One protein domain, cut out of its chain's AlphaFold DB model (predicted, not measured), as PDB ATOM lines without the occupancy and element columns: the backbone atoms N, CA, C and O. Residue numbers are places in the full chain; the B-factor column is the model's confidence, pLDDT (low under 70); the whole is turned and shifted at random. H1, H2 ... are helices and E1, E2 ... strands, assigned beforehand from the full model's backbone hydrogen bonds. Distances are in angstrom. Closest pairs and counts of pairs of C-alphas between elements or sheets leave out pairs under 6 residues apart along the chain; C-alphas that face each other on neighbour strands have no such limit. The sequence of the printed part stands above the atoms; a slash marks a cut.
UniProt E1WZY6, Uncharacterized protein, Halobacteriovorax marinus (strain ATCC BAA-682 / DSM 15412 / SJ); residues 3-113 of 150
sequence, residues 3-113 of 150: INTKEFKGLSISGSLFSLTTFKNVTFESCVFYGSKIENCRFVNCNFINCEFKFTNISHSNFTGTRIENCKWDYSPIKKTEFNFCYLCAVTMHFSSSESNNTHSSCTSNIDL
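AT A GLANCE: This is residues 3 to 113 of the 150 residues of an uncharacterized protein of Halobacteriovorax marinus (strain ATCC BAA-682 / DSM 15412 / SJ) (UniProt E1WZY6). The chain is wound in stacked, four-sided turns, a well-formed solenoid whose four walls are flat parallel sheets of three-residue strands, with the short helix H1 capping one end. The printed part has 111 residues, with fifteen named strands, E1 to E15, then H1, then E16. All four sheets are parallel, in the orders E4 E8 E12 E15 E16, E1 E5 E9 E13, E2 E6 E10 E14 and E3 E7 E11. The class is mostly strand, and the whole is compact and rounded, with a radius of gyration of the C-alphas of 12.4 A and spans of 28 by 25 by 24 A.

HOW THE PARTS SIT: E1, residues 7 to 9, runs on into E2, residues 12 to 14, at 88 degrees. E2 runs on into E3, residues 17 to 19, at 86 degrees, and E3 into E4, residues 22 to 24, at 85 degrees. E4 runs on at 90 degrees into E5, residues 27 to 29, which is parallel to E1 at 7 degrees, with N 8 and O 27 2.8 A apart. The next strands are E6, residues 32 to 34, E7, 37 to 39, and E8, 42 to 44. N 13 of E2 and O 32 of E6 are 2.8 A apart, N 18 of E3 and O 37 of E7 2.8 A, and N 23 of E4 and O 42 of E8 2.8 A. After E8 come E9, residues 47 to 49, E10, 52 to 54, E11, 57 to 59, and E12, 62 to 64. Then come E13, residues 67 to 69, E14, 72 to 74, and E15, 82 to 84. Residues 58 to 59 of E11 pair in parallel with residues 78 to 79. E15, H1, residues 90 to 97, and E16, residues 103 to 105, make a strand-helix-strand unit, two parallel neighbour strands with a helix between, with a right-handed crossover. N 83 of E15 and O 103 of E16 are 2.8 A apart. H1 only grazes the sheet E2 E6 E10 E14; its closest C-alphas to E14 are Thr 92 and Trp 73, 7.6 A. In H1 every O i to N i+4 pair is within hydrogen-bond range.

IN THESE COORDINATES: E1 begins at C-alpha 7, (264.340, 308.922, 316.381), and is 6.5 A long from first to last C-alpha. H1, 10.4 A long, begins at C-alpha 90, (263.953, 286.767, 306.153). E16, 6.6 A long, ends at C-alpha 105, (251.873, 293.636, 299.495).

THE WHOLE: The C-alphas of Leu 20 and Leu 113 are the two farthest apart, 33.4 A. The printed part has no cut and no long link. The mean pLDDT of the printed part is 87.8; residues 98 to 100 and 109 to 113 are under 70.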
ATOM      1  N   ILE A   3     252.758 310.359 316.394       83.69
ATOM      2  CA  ILE A   3     254.125 310.612 316.851       83.69
ATOM      3  C   ILE A   3     254.998 310.911 315.629       83.69
ATOM      4  O   ILE A   3     255.103 310.085 314.722       83.69
ATOM      5  N   ASN A   4     255.618 312.096 315.634       78.38
ATOM      6  CA  ASN A   4     256.525 312.592 314.586       78.38
ATOM      7  C   ASN A   4     257.977 312.719 315.082       78.38
ATOM      8  O   ASN A   4     258.801 313.387 314.453       78.38
ATOM      9  N   THR A   5     258.282 312.160 316.254       74.75
ATOM     10  CA  THR A   5     259.642 312.135 316.796       74.75
ATOM     11  C   THR A   5     260.561 311.459 315.789       74.75
ATOM     12  O   THR A   5     260.262 310.363 315.334       74.75
ATOM     13  N   LYS A   6     261.674 312.103 315.435       81.56
ATOM     14  CA  LYS A   6     262.542 311.597 314.363       81.56
ATOM     15  C   LYS A   6     263.187 310.259 314.716       81.56
ATOM     16  O   LYS A   6     263.379 309.424 313.835       81.56
ATOM     17  N   GLU A   7     263.522 310.057 315.988       91.56
ATOM     18  CA  GLU A   7     264.340 308.922 316.381       91.56
ATOM     19  C   GLU A   7     264.159 308.511 317.847       91.56
ATOM     20  O   GLU A   7     264.059 309.359 318.737       91.56
ATOM     21  N   PHE A   8     264.166 307.203 318.084       92.56
ATOM     22  CA  PHE A   8     264.249 306.554 319.384       92.56
ATOM     23  C   PHE A   8     265.424 305.575 319.359       92.56
ATOM     24  O   PHE A   8     265.434 304.649 318.550       92.56
ATOM     25  N   LYS A   9     266.415 305.784 320.234       94.75
ATOM     26  CA  LYS A   9     267.646 304.979 320.280       94.75
ATOM     27  C   LYS A   9     267.836 304.354 321.653       94.75
ATOM     28  O   LYS A   9     267.728 305.059 322.653       94.75
ATOM     29  N   GLY A  10     268.143 303.059 321.700       92.94
ATOM     30  CA  GLY A  10     268.560 302.375 322.930       92.94
ATOM     31  C   GLY A  10     267.496 302.314 324.031       92.94
ATOM     32  O   GLY A  10     267.834 302.125 325.198       92.94
ATOM     33  N   LEU A  11     266.218 302.524 323.700       94.00
ATOM     34  CA  LEU A  11     265.156 302.544 324.701       94.00
ATOM     35  C   LEU A  11     264.778 301.128 325.127       94.00
ATOM     36  O   LEU A  11     264.574 300.254 324.288       94.00
ATOM     37  N   SER A  12     264.604 300.931 326.433       94.50
ATOM     38  CA  SER A  12     263.951 299.743 326.981       94.50
ATOM     39  C   SER A  12     262.500 300.072 327.308       94.50
ATOM     40  O   SER A  12     262.211 300.905 328.166       94.50
ATOM     41  N   ILE A  13     261.584 299.433 326.591       93.00
ATOM     42  CA  ILE A  13     260.146 299.655 326.664       93.00
ATOM     43  C   ILE A  13     259.517 298.351 327.146       93.00
ATOM     44  O   ILE A  13     259.373 297.387 326.394       93.00
ATOM     45  N   SER A  14     259.180 298.308 328.433       94.88
ATOM     46  CA  SER A  14     258.664 297.104 329.090       94.88
ATOM     47  C   SER A  14     257.199 297.269 329.484       94.88
ATOM     48  O   SER A  14     256.811 298.330 329.972       94.88
ATOM     49  N   GLY A  15     256.379 296.237 329.267       92.31
ATOM     50  CA  GLY A  15     254.971 296.190 329.688       92.31
ATOM     51  C   GLY A  15     254.084 297.295 329.107       92.31
ATOM     52  O   GLY A  15     253.030 297.600 329.660       92.31
ATOM     53  N   SER A  16     254.522 297.944 328.028       93.31
ATOM     54  CA  SER A  16     253.856 299.129 327.494       93.31
ATOM     55  C   SER A  16     252.730 298.745 326.541       93.31
ATOM     56  O   SER A  16     252.834 297.770 325.796       93.31
ATOM     57  N   LEU A  17     251.661 299.540 326.543       93.81
ATOM     58  CA  LEU A  17     250.555 299.413 325.600       93.81
ATOM     59  C   LEU A  17     250.611 300.556 324.589       93.81
ATOM     60  O   LEU A  17     250.349 301.712 324.922       93.81
ATOM     61  N   PHE A  18     250.891 300.215 323.338       93.44
ATOM     62  CA  PHE A  18     250.682 301.089 322.198       93.44
ATOM     63  C   PHE A  18     249.386 300.679 321.520       93.44
ATOM     64  O   PHE A  18     249.277 299.575 320.989       93.44
ATOM     65  N   SER A  19     248.402 301.573 321.548       95.38
ATOM     66  CA  SER A  19     247.136 301.360 320.859       95.38
ATOM     67  C   SER A  19     246.723 302.581 320.056       95.38
ATOM     68  O   SER A  19     246.992 303.712 320.474       95.38
ATOM     69  N   LEU A  20     246.110 302.373 318.885       94.50
ATOM     70  CA  LEU A  20     245.519 303.440 318.055       94.50
ATOM     71  C   LEU A  20     246.490 304.608 317.788       94.50
ATOM     72  O   LEU A  20     246.132 305.797 317.760       94.50
ATOM     73  N   THR A  21     247.768 304.262 317.632       94.50
ATOM     74  CA  THR A  21     248.868 305.218 317.504       94.50
ATOM     75  C   THR A  21     249.492 305.119 316.126       94.50
ATOM     76  O   THR A  21     249.768 304.031 315.628       94.50
ATOM     77  N   THR A  22     249.701 306.275 315.502       94.06
ATOM     78  CA  THR A  22     250.375 306.396 314.213       94.06
ATOM     79  C   THR A  22     251.773 306.965 314.411       94.06
ATOM     80  O   THR A  22     251.925 308.063 314.939       94.06
ATOM     81  N   PHE A  23     252.775 306.245 313.938       94.25
ATOM     82  CA  PHE A  23     254.161 306.675 313.842       94.25
ATOM     83  C   PHE A  23     254.448 307.019 312.383       94.25
ATOM     84  O   PHE A  23     254.137 306.229 311.486       94.25
ATOM     85  N   LYS A  24     254.993 308.211 312.133       91.62
ATOM     86  CA  LYS A  24     255.377 308.644 310.786       91.62
ATOM     87  C   LYS A  24     256.825 309.091 310.777       91.62
ATOM     88  O   LYS A  24     257.192 309.935 311.588       91.62
ATOM     89  N   ASN A  25     257.613 308.559 309.843       90.06
ATOM     90  CA  ASN A  25     259.008 308.966 309.651       90.06
ATOM     91  C   ASN A  25     259.856 308.834 310.930       90.06
ATOM     92  O   ASN A  25     260.720 309.670 311.196       90.06
ATOM     93  N   VAL A  26     259.585 307.795 311.725       93.50
ATOM     94  CA  VAL A  26     260.270 307.516 312.992       93.50
ATOM     95  C   VAL A  26     261.292 306.406 312.781       93.50
ATOM     96  O   VAL A  26     260.976 305.379 312.179       93.50
ATOM     97  N   THR A  27     262.498 306.591 313.311       94.94
ATOM     98  CA  THR A  27     263.505 305.526 313.389       94.94
ATOM     99  C   THR A  27     263.575 304.973 314.809       94.94
ATOM    100  O   THR A  27     263.762 305.727 315.759       94.94
ATOM    101  N   PHE A  28     263.422 303.661 314.952       96.06
ATOM    102  CA  PHE A  28     263.687 302.905 316.168       96.06
ATOM    103  C   PHE A  28     265.001 302.156 315.968       96.06
ATOM    104  O   PHE A  28     265.093 301.281 315.107       96.06
ATOM    105  N   GLU A  29     266.016 302.504 316.749       95.94
ATOM    106  CA  GLU A  29     267.338 301.890 316.668       95.94
ATOM    107  C   GLU A  29     267.719 301.281 318.015       95.94
ATOM    108  O   GLU A  29     267.626 301.936 319.056       95.94
ATOM    109  N   SER A  30     268.127 300.011 318.012       96.06
ATOM    110  CA  SER A  30     268.577 299.299 319.218       96.06
ATOM    111  C   SER A  30     267.588 299.377 320.391       96.06
ATOM    112  O   SER A  30     267.985 299.400 321.555       96.06
ATOM    113  N   CYS A  31     266.291 299.459 320.092       96.44
ATOM    114  CA  CYS A  31     265.238 299.498 321.100       96.44
ATOM    115  C   CYS A  31     264.802 298.082 321.479       96.44
ATOM    116  O   CYS A  31     264.773 297.179 320.642       96.44
ATOM    117  N   VAL A  32     264.420 297.902 322.740       96.56
ATOM    118  CA  VAL A  32     263.928 296.632 323.276       96.56
ATOM    119  C   VAL A  32     262.478 296.797 323.704       96.56
ATOM    120  O   VAL A  32     262.181 297.606 324.580       96.56
ATOM    121  N   PHE A  33     261.593 295.994 323.126       96.62
ATOM    122  CA  PHE A  33     260.192 295.876 323.507       96.62
ATOM    123  C   PHE A  33     260.005 294.567 324.266       96.62
ATOM    124  O   PHE A  33     260.078 293.486 323.681       96.62
ATOM    125  N   TYR A  34     259.785 294.651 325.575       96.94
ATOM    126  CA  TYR A  34     259.615 293.481 326.435       96.94
ATOM    127  C   TYR A  34     258.190 293.408 326.981       96.94
ATOM    128  O   TYR A  34     257.712 294.365 327.590       96.94
ATOM    129  N   GLY A  35     257.490 292.293 326.766       96.19
ATOM    130  CA  GLY A  35     256.140 292.081 327.303       96.19
ATOM    131  C   GLY A  35     255.132 293.161 326.893       96.19
ATOM    132  O   GLY A  35     254.200 293.450 327.641       96.19
ATOM    133  N   SER A  36     255.368 293.833 325.764       96.62
ATOM    134  CA  SER A  36     254.571 294.979 325.328       96.62
ATOM    135  C   SER A  36     253.429 294.543 324.408       96.62
ATOM    136  O   SER A  36     253.403 293.426 323.887       96.62
ATOM    137  N   LYS A  37     252.464 295.436 324.200       95.94
ATOM    138  CA  LYS A  37     251.353 295.240 323.265       95.94
ATOM    139  C   LYS A  37     251.326 296.374 322.256       95.94
ATOM    140  O   LYS A  37     251.293 297.538 322.646       95.94
ATOM    141  N   ILE A  38     251.340 296.030 320.974       96.00
ATOM    142  CA  ILE A  38     251.246 296.961 319.850       96.00
ATOM    143  C   ILE A  38     250.001 296.572 319.056       96.00
ATOM    144  O   ILE A  38     250.005 295.607 318.293       96.00
ATOM    145  N   GLU A  39     248.909 297.291 319.281       96.06
ATOM    146  CA  GLU A  39     247.588 296.914 318.782       96.06
ATOM    147  C   GLU A  39     246.948 298.067 318.013       96.06
ATOM    148  O   GLU A  39     246.845 299.180 318.520       96.06
ATOM    149  N   ASN A  40     246.446 297.824 316.804       96.00
ATOM    150  CA  ASN A  40     245.799 298.876 316.006       96.00
ATOM    151  C   ASN A  40     246.723 300.085 315.740       96.00
ATOM    152  O   ASN A  40     246.282 301.239 315.724       96.00
ATOM    153  N   CYS A  41     248.021 299.834 315.569       97.12
ATOM    154  CA  CYS A  41     249.018 300.864 315.299       97.12
ATOM    155  C   CYS A  41     249.317 300.992 313.804       97.12
ATOM    156  O   CYS A  41     249.149 300.057 313.024       97.12
ATOM    157  N   ARG A  42     249.787 302.174 313.396       96.06
ATOM    158  CA  ARG A  42     250.217 302.449 312.021       96.06
ATOM    159  C   ARG A  42     251.653 302.946 312.013       96.06
ATOM    160  O   ARG A  42     251.941 303.943 312.665       96.06
ATOM    161  N   PHE A  43     252.515 302.316 311.233       95.12
ATOM    162  CA  PHE A  43     253.902 302.714 311.020       95.12
ATOM    163  C   PHE A  43     254.068 303.089 309.553       95.12
ATOM    164  O   PHE A  43     253.954 302.242 308.672       95.12
ATOM    165  N   VAL A  44     254.260 304.380 309.282       92.88
ATOM    166  CA  VAL A  44     254.359 304.911 307.917       92.88
ATOM    167  C   VAL A  44     255.755 305.470 307.706       92.88
ATOM    168  O   VAL A  44     256.166 306.387 308.419       92.88
ATOM    169  N   ASN A  45     256.473 304.926 306.726       90.19
ATOM    170  CA  ASN A  45     257.840 305.321 306.382       90.19
ATOM    171  C   ASN A  45     258.777 305.316 307.602       90.19
ATOM    172  O   ASN A  45     259.536 306.261 307.813       90.19
ATOM    173  N   CYS A  46     258.651 304.299 308.454       92.31
ATOM    174  CA  CYS A  46     259.476 304.141 309.647       92.31
ATOM    175  C   CYS A  46     260.666 303.212 309.372       92.31
ATOM    176  O   CYS A  46     260.683 302.485 308.378       92.31
ATOM    177  N   ASN A  47     261.637 303.207 310.282       93.12
ATOM    178  CA  ASN A  47     262.752 302.266 310.263       93.12
ATOM    179  C   ASN A  47     262.857 301.570 311.619       93.12
ATOM    180  O   ASN A  47     262.847 302.239 312.648       93.12
ATOM    181  N   PHE A  48     262.990 300.249 311.619       94.38
ATOM    182  CA  PHE A  48     263.341 299.444 312.784       94.38
ATOM    183  C   PHE A  48     264.687 298.786 312.505       94.38
ATOM    184  O   PHE A  48     264.798 297.987 311.576       94.38
ATOM    185  N   ILE A  49     265.702 299.157 313.280       92.56
ATOM    186  CA  ILE A  49     267.090 298.743 313.071       92.56
ATOM    187  C   ILE A  49     267.610 298.148 314.374       92.56
ATOM    188  O   ILE A  49     267.560 298.797 315.420       92.56
ATOM    189  N   ASN A  50     268.107 296.910 314.325       92.12
ATOM    190  CA  ASN A  50     268.705 296.225 315.477       92.12
ATOM    191  C   ASN A  50     267.786 296.182 316.719       92.12
ATOM    192  O   ASN A  50     268.271 296.233 317.849       92.12
ATOM    193  N   CYS A  51     266.463 296.159 316.534       94.81
ATOM    194  CA  CYS A  51     265.504 296.153 317.640       94.81
ATOM    195  C   CYS A  51     265.187 294.727 318.110       94.81
ATOM    196  O   CYS A  51     265.214 293.773 317.334       94.81
ATOM    197  N   GLU A  52     264.830 294.578 319.381       94.56
ATOM    198  CA  GLU A  52     264.435 293.287 319.944       94.56
ATOM    199  C   GLU A  52     262.999 293.342 320.462       94.56
ATOM    200  O   GLU A  52     262.677 294.129 321.350       94.56
ATOM    201  N   PHE A  53     262.143 292.472 319.933       94.44
ATOM    202  CA  PHE A  53     260.792 292.236 320.421       94.44
ATOM    203  C   PHE A  53     260.787 290.912 321.178       94.44
ATOM    204  O   PHE A  53     261.066 289.859 320.607       94.44
ATOM    205  N   LYS A  54     260.508 290.975 322.480       94.75
ATOM    206  CA  LYS A  54     260.500 289.824 323.388       94.75
ATOM    207  C   LYS A  54     259.154 289.733 324.078       94.75
ATOM    208  O   LYS A  54     258.751 290.687 324.748       94.75
ATOM    209  N   PHE A  55     258.462 288.607 323.929       95.06
ATOM    210  CA  PHE A  55     257.121 288.400 324.497       95.06
ATOM    211  C   PHE A  55     256.135 289.527 324.141       95.06
ATOM    212  O   PHE A  55     255.259 289.875 324.933       95.06
ATOM    213  N   THR A  56     256.319 290.156 322.979       95.25
ATOM    214  CA  THR A  56     255.543 291.322 322.560       95.25
ATOM    215  C   THR A  56     254.470 290.893 321.574       95.25
ATOM    216  O   THR A  56     254.757 290.225 320.587       95.25
ATOM    217  N   ASN A  57     253.223 291.278 321.831       93.69
ATOM    218  CA  ASN A  57     252.119 290.976 320.927       93.69
ATOM    219  C   ASN A  57     251.918 292.132 319.949       93.69
ATOM    220  O   ASN A  57     251.678 293.264 320.376       93.69
ATOM    221  N   ILE A  58     251.980 291.834 318.652       94.19
ATOM    222  CA  ILE A  58     251.672 292.784 317.588       94.19
ATOM    223  C   ILE A  58     250.432 292.298 316.865       94.19
ATOM    224  O   ILE A  58     250.419 291.223 316.263       94.19
ATOM    225  N   SER A  59     249.371 293.098 316.917       94.31
ATOM    226  CA  SER A  59     248.132 292.736 316.249       94.31
ATOM    227  C   SER A  59     247.420 293.909 315.606       94.31
ATOM    228  O   SER A  59     247.561 295.059 316.033       94.31
ATOM    229  N   HIS A  60     246.650 293.614 314.555       95.00
ATOM    230  CA  HIS A  60     245.787 294.596 313.891       95.00
ATOM    231  C   HIS A  60     246.531 295.859 313.436       95.00
ATOM    232  O   HIS A  60     245.958 296.944 313.379       95.00
ATOM    233  N   SER A  61     247.831 295.742 313.179       95.50
ATOM    234  CA  SER A  61     248.691 296.884 312.890       95.50
ATOM    235  C   SER A  61     249.016 296.946 311.405       95.50
ATOM    236  O   SER A  61     248.845 295.978 310.669       95.50
ATOM    237  N   ASN A  62     249.469 298.102 310.943       94.50
ATOM    238  CA  ASN A  62     249.857 298.294 309.555       94.50
ATOM    239  C   ASN A  62     251.243 298.934 309.492       94.50
ATOM    240  O   ASN A  62     251.479 299.991 310.083       94.50
ATOM    241  N   PHE A  63     252.127 298.295 308.741       93.94
ATOM    242  CA  PHE A  63     253.434 298.789 308.356       93.94
ATOM    243  C   PHE A  63     253.376 299.134 306.868       93.94
ATOM    244  O   PHE A  63     253.207 298.261 306.020       93.94
ATOM    245  N   THR A  64     253.487 300.420 306.538       92.00
ATOM    246  CA  THR A  64     253.519 300.908 305.156       92.00
ATOM    247  C   THR A  64     254.845 301.605 304.893       92.00
ATOM    248  O   THR A  64     255.222 302.508 305.645       92.00
ATOM    249  N   GLY A  65     255.557 301.205 303.836       87.44
ATOM    250  CA  GLY A  65     256.821 301.841 303.444       87.44
ATOM    251  C   GLY A  65     257.914 301.734 304.510       87.44
ATOM    252  O   GLY A  65     258.783 302.596 304.585       87.44
ATOM    253  N   THR A  66     257.818 300.746 305.403       90.00
ATOM    254  CA  THR A  66     258.680 300.627 306.583       90.00
ATOM    255  C   THR A  66     259.807 299.631 306.329       90.00
ATOM    256  O   THR A  66     259.598 298.585 305.712       90.00
ATOM    257  N   ARG A  67     261.009 299.952 306.815       90.62
ATOM    258  CA  ARG A  67     262.172 299.056 306.787       90.62
ATOM    259  C   ARG A  67     262.326 298.378 308.143       90.62
ATOM    260  O   ARG A  67     262.378 299.063 309.161       90.62
ATOM    261  N   ILE A  68     262.404 297.051 308.155       90.56
ATOM    262  CA  ILE A  68     262.616 296.242 309.357       90.56
ATOM    263  C   ILE A  68     263.851 295.370 309.141       90.56
ATOM    264  O   ILE A  68     263.825 294.401 308.382       90.56
ATOM    265  N   GLU A  69     264.940 295.727 309.813       87.38
ATOM    266  CA  GLU A  69     266.268 295.170 309.589       87.38
ATOM    267  C   GLU A  69     266.917 294.747 310.902       87.38
ATOM    268  O   GLU A  69     266.867 295.466 311.905       87.38
ATOM    269  N   ASN A  70     267.520 293.556 310.892       86.19
ATOM    270  CA  ASN A  70     268.215 292.971 312.042       86.19
ATOM    271  C   ASN A  70     267.382 292.974 313.332       86.19
ATOM    272  O   ASN A  70     267.912 293.093 314.436       86.19
ATOM    273  N   CYS A  71     266.060 292.857 313.190       88.50
ATOM    274  CA  CYS A  71     265.143 292.803 314.314       88.50
ATOM    275  C   CYS A  71     264.881 291.355 314.730       88.50
ATOM    276  O   CYS A  71     264.706 290.479 313.880       88.50
ATOM    277  N   LYS A  72     264.838 291.115 316.042       89.44
ATOM    278  CA  LYS A  72     264.534 289.802 316.632       89.44
ATOM    279  C   LYS A  72     263.115 289.777 317.181       89.44
ATOM    280  O   LYS A  72     262.659 290.780 317.731       89.44
ATOM    281  N   TRP A  73     262.454 288.628 317.081       87.69
ATOM    282  CA  TRP A  73     261.035 288.450 317.405       87.69
ATOM    283  C   TRP A  73     260.816 287.267 318.358       87.69
ATOM    284  O   TRP A  73     260.018 286.368 318.101       87.69
ATOM    285  N   ASP A  74     261.536 287.247 319.477       88.38
ATOM    286  CA  ASP A  74     261.502 286.125 320.417       88.38
ATOM    287  C   ASP A  74     260.132 286.047 321.103       88.38
ATOM    288  O   ASP A  74     259.726 286.962 321.830       88.38
ATOM    289  N   TYR A  75     259.405 284.950 320.870       89.31
ATOM    290  CA  TYR A  75     258.068 284.706 321.431       89.31
ATOM    291  C   TYR A  75     257.093 285.874 321.214       89.31
ATOM    292  O   TYR A  75     256.250 286.159 322.067       89.31
ATOM    293  N   SER A  76     257.239 286.582 320.094       90.88
ATOM    294  CA  SER A  76     256.503 287.814 319.815       90.88
ATOM    295  C   SER A  76     255.563 287.607 318.630       90.88
ATOM    296  O   SER A  76     255.971 287.818 317.487       90.88
ATOM    297  N   PRO A  77     254.325 287.139 318.867       89.00
ATOM    298  CA  PRO A  77     253.400 286.847 317.784       89.00
ATOM    299  C   PRO A  77     253.022 288.115 317.014       89.00
ATOM    300  O   PRO A  77     252.748 289.163 317.606       89.00
ATOM    301  N   ILE A  78     252.929 287.971 315.692       90.88
ATOM    302  CA  ILE A  78     252.462 289.005 314.768       90.88
ATOM    303  C   ILE A  78     251.209 288.469 314.084       90.88
ATOM    304  O   ILE A  78     251.285 287.493 313.345       90.88
ATOM    305  N   LYS A  79     250.043 289.072 314.330       92.12
ATOM    306  CA  LYS A  79     248.767 288.571 313.792       92.12
ATOM    307  C   LYS A  79     247.945 289.685 313.169       92.12
ATOM    308  O   LYS A  79     247.922 290.805 313.679       92.12
ATOM    309  N   LYS A  80     247.185 289.368 312.116       93.00
ATOM    310  CA  LYS A  80     246.237 290.304 311.479       93.00
ATOM    311  C   LYS A  80     246.891 291.653 311.155       93.00
ATOM    312  O   LYS A  80     246.305 292.704 311.394       93.00
ATOM    313  N   THR A  81     248.148 291.610 310.740       92.62
ATOM    314  CA  THR A  81     248.985 292.780 310.507       92.62
ATOM    315  C   THR A  81     249.303 292.867 309.025       92.62
ATOM    316  O   THR A  81     249.526 291.857 308.360       92.62
ATOM    317  N   GLU A  82     249.302 294.086 308.507       92.31
ATOM    318  CA  GLU A  82     249.568 294.358 307.100       92.31
ATOM    319  C   GLU A  82     250.989 294.887 306.939       92.31
ATOM    320  O   GLU A  82     251.383 295.841 307.614       92.31
ATOM    321  N   PHE A  83     251.735 294.303 306.011       90.56
ATOM    322  CA  PHE A  83     253.039 294.780 305.581       90.56
ATOM    323  C   PHE A  83     252.941 295.164 304.109       90.56
ATOM    324  O   PHE A  83     252.879 294.313 303.225       90.56
ATOM    325  N   ASN A  84     252.907 296.464 303.838       87.25
ATOM    326  CA  ASN A  84     252.742 296.999 302.492       87.25
ATOM    327  C   ASN A  84     253.969 297.817 302.106       87.25
ATOM    328  O   ASN A  84     254.384 298.709 302.848       87.25
ATOM    329  N   PHE A  85     254.541 297.544 300.933       86.69
ATOM    330  CA  PHE A  85     255.717 298.250 300.413       86.69
ATOM    331  C   PHE A  85     256.887 298.262 301.409       86.69
ATOM    332  O   PHE A  85     257.614 299.249 301.518       86.69
ATOM    333  N   CYS A  86     257.010 297.201 302.208       87.31
ATOM    334  CA  CYS A  86     257.999 297.116 303.272       87.31
ATOM    335  C   CYS A  86     259.243 296.363 302.814       87.31
ATOM    336  O   CYS A  86     259.188 295.468 301.971       87.31
ATOM    337  N   TYR A  87     260.360 296.698 303.446       87.56
ATOM    338  CA  TYR A  87     261.550 295.867 303.411       87.56
ATOM    339  C   TYR A  87     261.588 295.039 304.690       87.56
ATOM    340  O   TYR A  87     261.652 295.606 305.785       87.56
ATOM    341  N   LEU A  88     261.528 293.719 304.549       83.06
ATOM    342  CA  LEU A  88     261.492 292.781 305.664       83.06
ATOM    343  C   LEU A  88     262.671 291.820 305.540       83.06
ATOM    344  O   LEU A  88     262.865 291.207 304.494       83.06
ATOM    345  N   CYS A  89     263.456 291.645 306.600       78.75
ATOM    346  CA  CYS A  89     264.431 290.556 306.614       78.75
ATOM    347  C   CYS A  89     263.726 289.186 306.596       78.75
ATOM    348  O   CYS A  89     262.558 289.062 306.983       78.75
ATOM    349  N   ALA A  90     264.455 288.142 306.203       75.25
ATOM    350  CA  ALA A  90     263.953 286.767 306.153       75.25
ATOM    351  C   ALA A  90     263.270 286.312 307.440       75.25
ATOM    352  O   ALA A  90     262.223 285.680 307.398       75.25
ATOM    353  N   VAL A  91     263.861 286.670 308.584       72.69
ATOM    354  CA  VAL A  91     263.342 286.300 309.902       72.69
ATOM    355  C   VAL A  91     261.946 286.884 310.095       72.69
ATOM    356  O   VAL A  91     261.032 286.171 310.490       72.69
ATOM    357  N   THR A  92     261.752 288.161 309.750       78.88
ATOM    358  CA  THR A  92     260.438 288.806 309.866       78.88
ATOM    359  C   THR A  92     259.422 288.153 308.929       78.88
ATOM    360  O   THR A  92     258.308 287.891 309.365       78.88
ATOM    361  N   MET A  93     259.817 287.829 307.690       78.75
ATOM    362  CA  MET A  93     258.956 287.128 306.726       78.75
ATOM    363  C   MET A  93     258.532 285.738 307.211       78.75
ATOM    364  O   MET A  93     257.365 285.388 307.081       78.75
ATOM    365  N   HIS A  94     259.452 284.970 307.798       80.81
ATOM    366  CA  HIS A  94     259.164 283.646 308.350       80.81
ATOM    367  C   HIS A  94     258.167 283.719 309.517       80.81
ATOM    368  O   HIS A  94     257.175 282.993 309.553       80.81
ATOM    369  N   PHE A  95     258.393 284.633 310.466       74.56
ATOM    370  CA  PHE A  95     257.470 284.809 311.589       74.56
ATOM    371  C   PHE A  95     256.095 285.299 311.128       74.56
ATOM    372  O   PHE A  95     255.079 284.830 311.637       74.56
ATOM    373  N   SER A  96     256.033 286.208 310.152       77.62
ATOM    374  CA  SER A  96     254.756 286.726 309.665       77.62
ATOM    375  C   SER A  96     253.986 285.733 308.793       77.62
ATOM    376  O   SER A  96     252.758 285.760 308.851       77.62
ATOM    377  N   SER A  97     254.661 284.863 308.026       72.12
ATOM    378  CA  SER A  97     254.013 283.824 307.208       72.12
ATOM    379  C   SER A  97     253.467 282.672 308.048       72.12
ATOM    380  O   SER A  97     252.423 282.116 307.717       72.12
ATOM    381  N   SER A  98     254.114 282.366 309.180       67.62
ATOM    382  CA  SER A  98     253.654 281.324 310.108       67.62
ATOM    383  C   SER A  98     252.292 281.626 310.759       67.62
ATOM    384  O   SER A  98     251.598 280.722 311.223       67.62
ATOM    385  N   GLU A  99     251.880 282.895 310.776       64.31
ATOM    386  CA  GLU A  99     250.658 283.366 311.419       64.31
ATOM    387  C   GLU A  99     249.615 283.744 310.353       64.31
ATOM    388  O   GLU A  99     249.696 284.789 309.706       64.31
ATOM    389  N   SER A 100     248.605 282.880 310.192       57.41
ATOM    390  CA  SER A 100     247.725 282.713 309.016       57.41
ATOM    391  C   SER A 100     246.824 283.895 308.595       57.41
ATOM    392  O   SER A 100     245.859 283.690 307.865       57.41
ATOM    393  N   ASN A 101     247.060 285.117 309.079       82.25
ATOM    394  CA  ASN A 101     246.217 286.291 308.812       82.25
ATOM    395  C   ASN A 101     247.002 287.575 308.492       82.25
ATOM    396  O   ASN A 101     246.407 288.654 308.481       82.25
ATOM    397  N   ASN A 102     248.320 287.504 308.303       86.94
ATOM    398  CA  ASN A 102     249.091 288.672 307.885       86.94
ATOM    399  C   ASN A 102     249.041 288.831 306.365       86.94
ATOM    400  O   ASN A 102     249.008 287.849 305.625       86.94
ATOM    401  N   THR A 103     249.027 290.074 305.897       85.81
ATOM    402  CA  THR A 103     249.029 290.377 304.464       85.81
ATOM    403  C   THR A 103     250.335 291.050 304.082       85.81
ATOM    404  O   THR A 103     250.849 291.909 304.798       85.81
ATOM    405  N   HIS A 104     250.879 290.641 302.940       83.88
ATOM    406  CA  HIS A 104     252.132 291.153 302.408       83.88
ATOM    407  C   HIS A 104     251.885 291.680 300.996       83.88
ATOM    408  O   HIS A 104     251.604 290.909 300.081       83.88
ATOM    409  N   SER A 105     251.976 292.995 300.809       84.31
ATOM    410  CA  SER A 105     251.873 293.636 299.495       84.31
ATOM    411  C   SER A 105     253.217 294.239 299.117       84.31
ATOM    412  O   SER A 105     253.759 295.050 299.867       84.31
ATOM    413  N   SER A 106     253.757 293.849 297.957       79.75
ATOM    414  CA  SER A 106     254.979 294.438 297.385       79.75
ATOM    415  C   SER A 106     256.135 294.551 298.391       79.75
ATOM    416  O   SER A 106     256.830 295.565 298.440       79.75
ATOM    417  N   CYS A 107     256.306 293.523 299.226       78.94
ATOM    418  CA  CYS A 107     257.405 293.438 300.180       78.94
ATOM    419  C   CYS A 107     258.587 292.703 299.555       78.94
ATOM    420  O   CYS A 107     258.399 291.740 298.811       78.94
ATOM    421  N   THR A 108     259.802 293.135 299.877       73.81
ATOM    422  CA  THR A 108     261.029 292.461 299.443       73.81
ATOM    423  C   THR A 108     261.737 291.845 300.639       73.81
ATOM    424  O   THR A 108     261.771 292.435 301.723       73.81
ATOM    425  N   SER A 109     262.284 290.643 300.430       64.50
ATOM    426  CA  SER A 109     263.101 289.961 301.425       64.50
ATOM    427  C   SER A 109     264.576 289.973 301.021       64.50
ATOM    428  O   SER A 109     264.964 289.416 300.002       64.50
ATOM    429  N   ASN A 110     265.376 290.617 301.868       57.66
ATOM    430  CA  ASN A 110     266.838 290.563 301.968       57.66
ATOM    431  C   ASN A 110     267.715 291.240 300.909       57.66
ATOM    432  O   ASN A 110     267.751 290.909 299.729       57.66
ATOM    433  N   ILE A 111     268.595 292.067 301.452       52.59
ATOM    434  CA  ILE A 111     270.037 291.849 301.491       52.59
ATOM    435  C   ILE A 111     270.337 291.392 302.945       52.59
ATOM    436  O   ILE A 111     269.780 291.982 303.867       52.59
ATOM    437  N   ASP A 112     271.120 290.318 303.128       54.06
ATOM    438  CA  ASP A 112     271.623 289.740 304.408       54.06
ATOM    439  C   ASP A 112     271.025 288.407 304.933       54.06
ATOM    440  O   ASP A 112     271.007 288.151 306.136       54.06
ATOM    441  N   LEU A 113     270.616 287.484 304.053       53.12
ATOM    442  CA  LEU A 113     270.578 286.049 304.403       53.12
ATOM    443  C   LEU A 113     271.909 285.383 304.043       53.12
ATOM    444  O   LEU A 113     272.442 285.634 302.963       53.12
TER     445      LEU A 113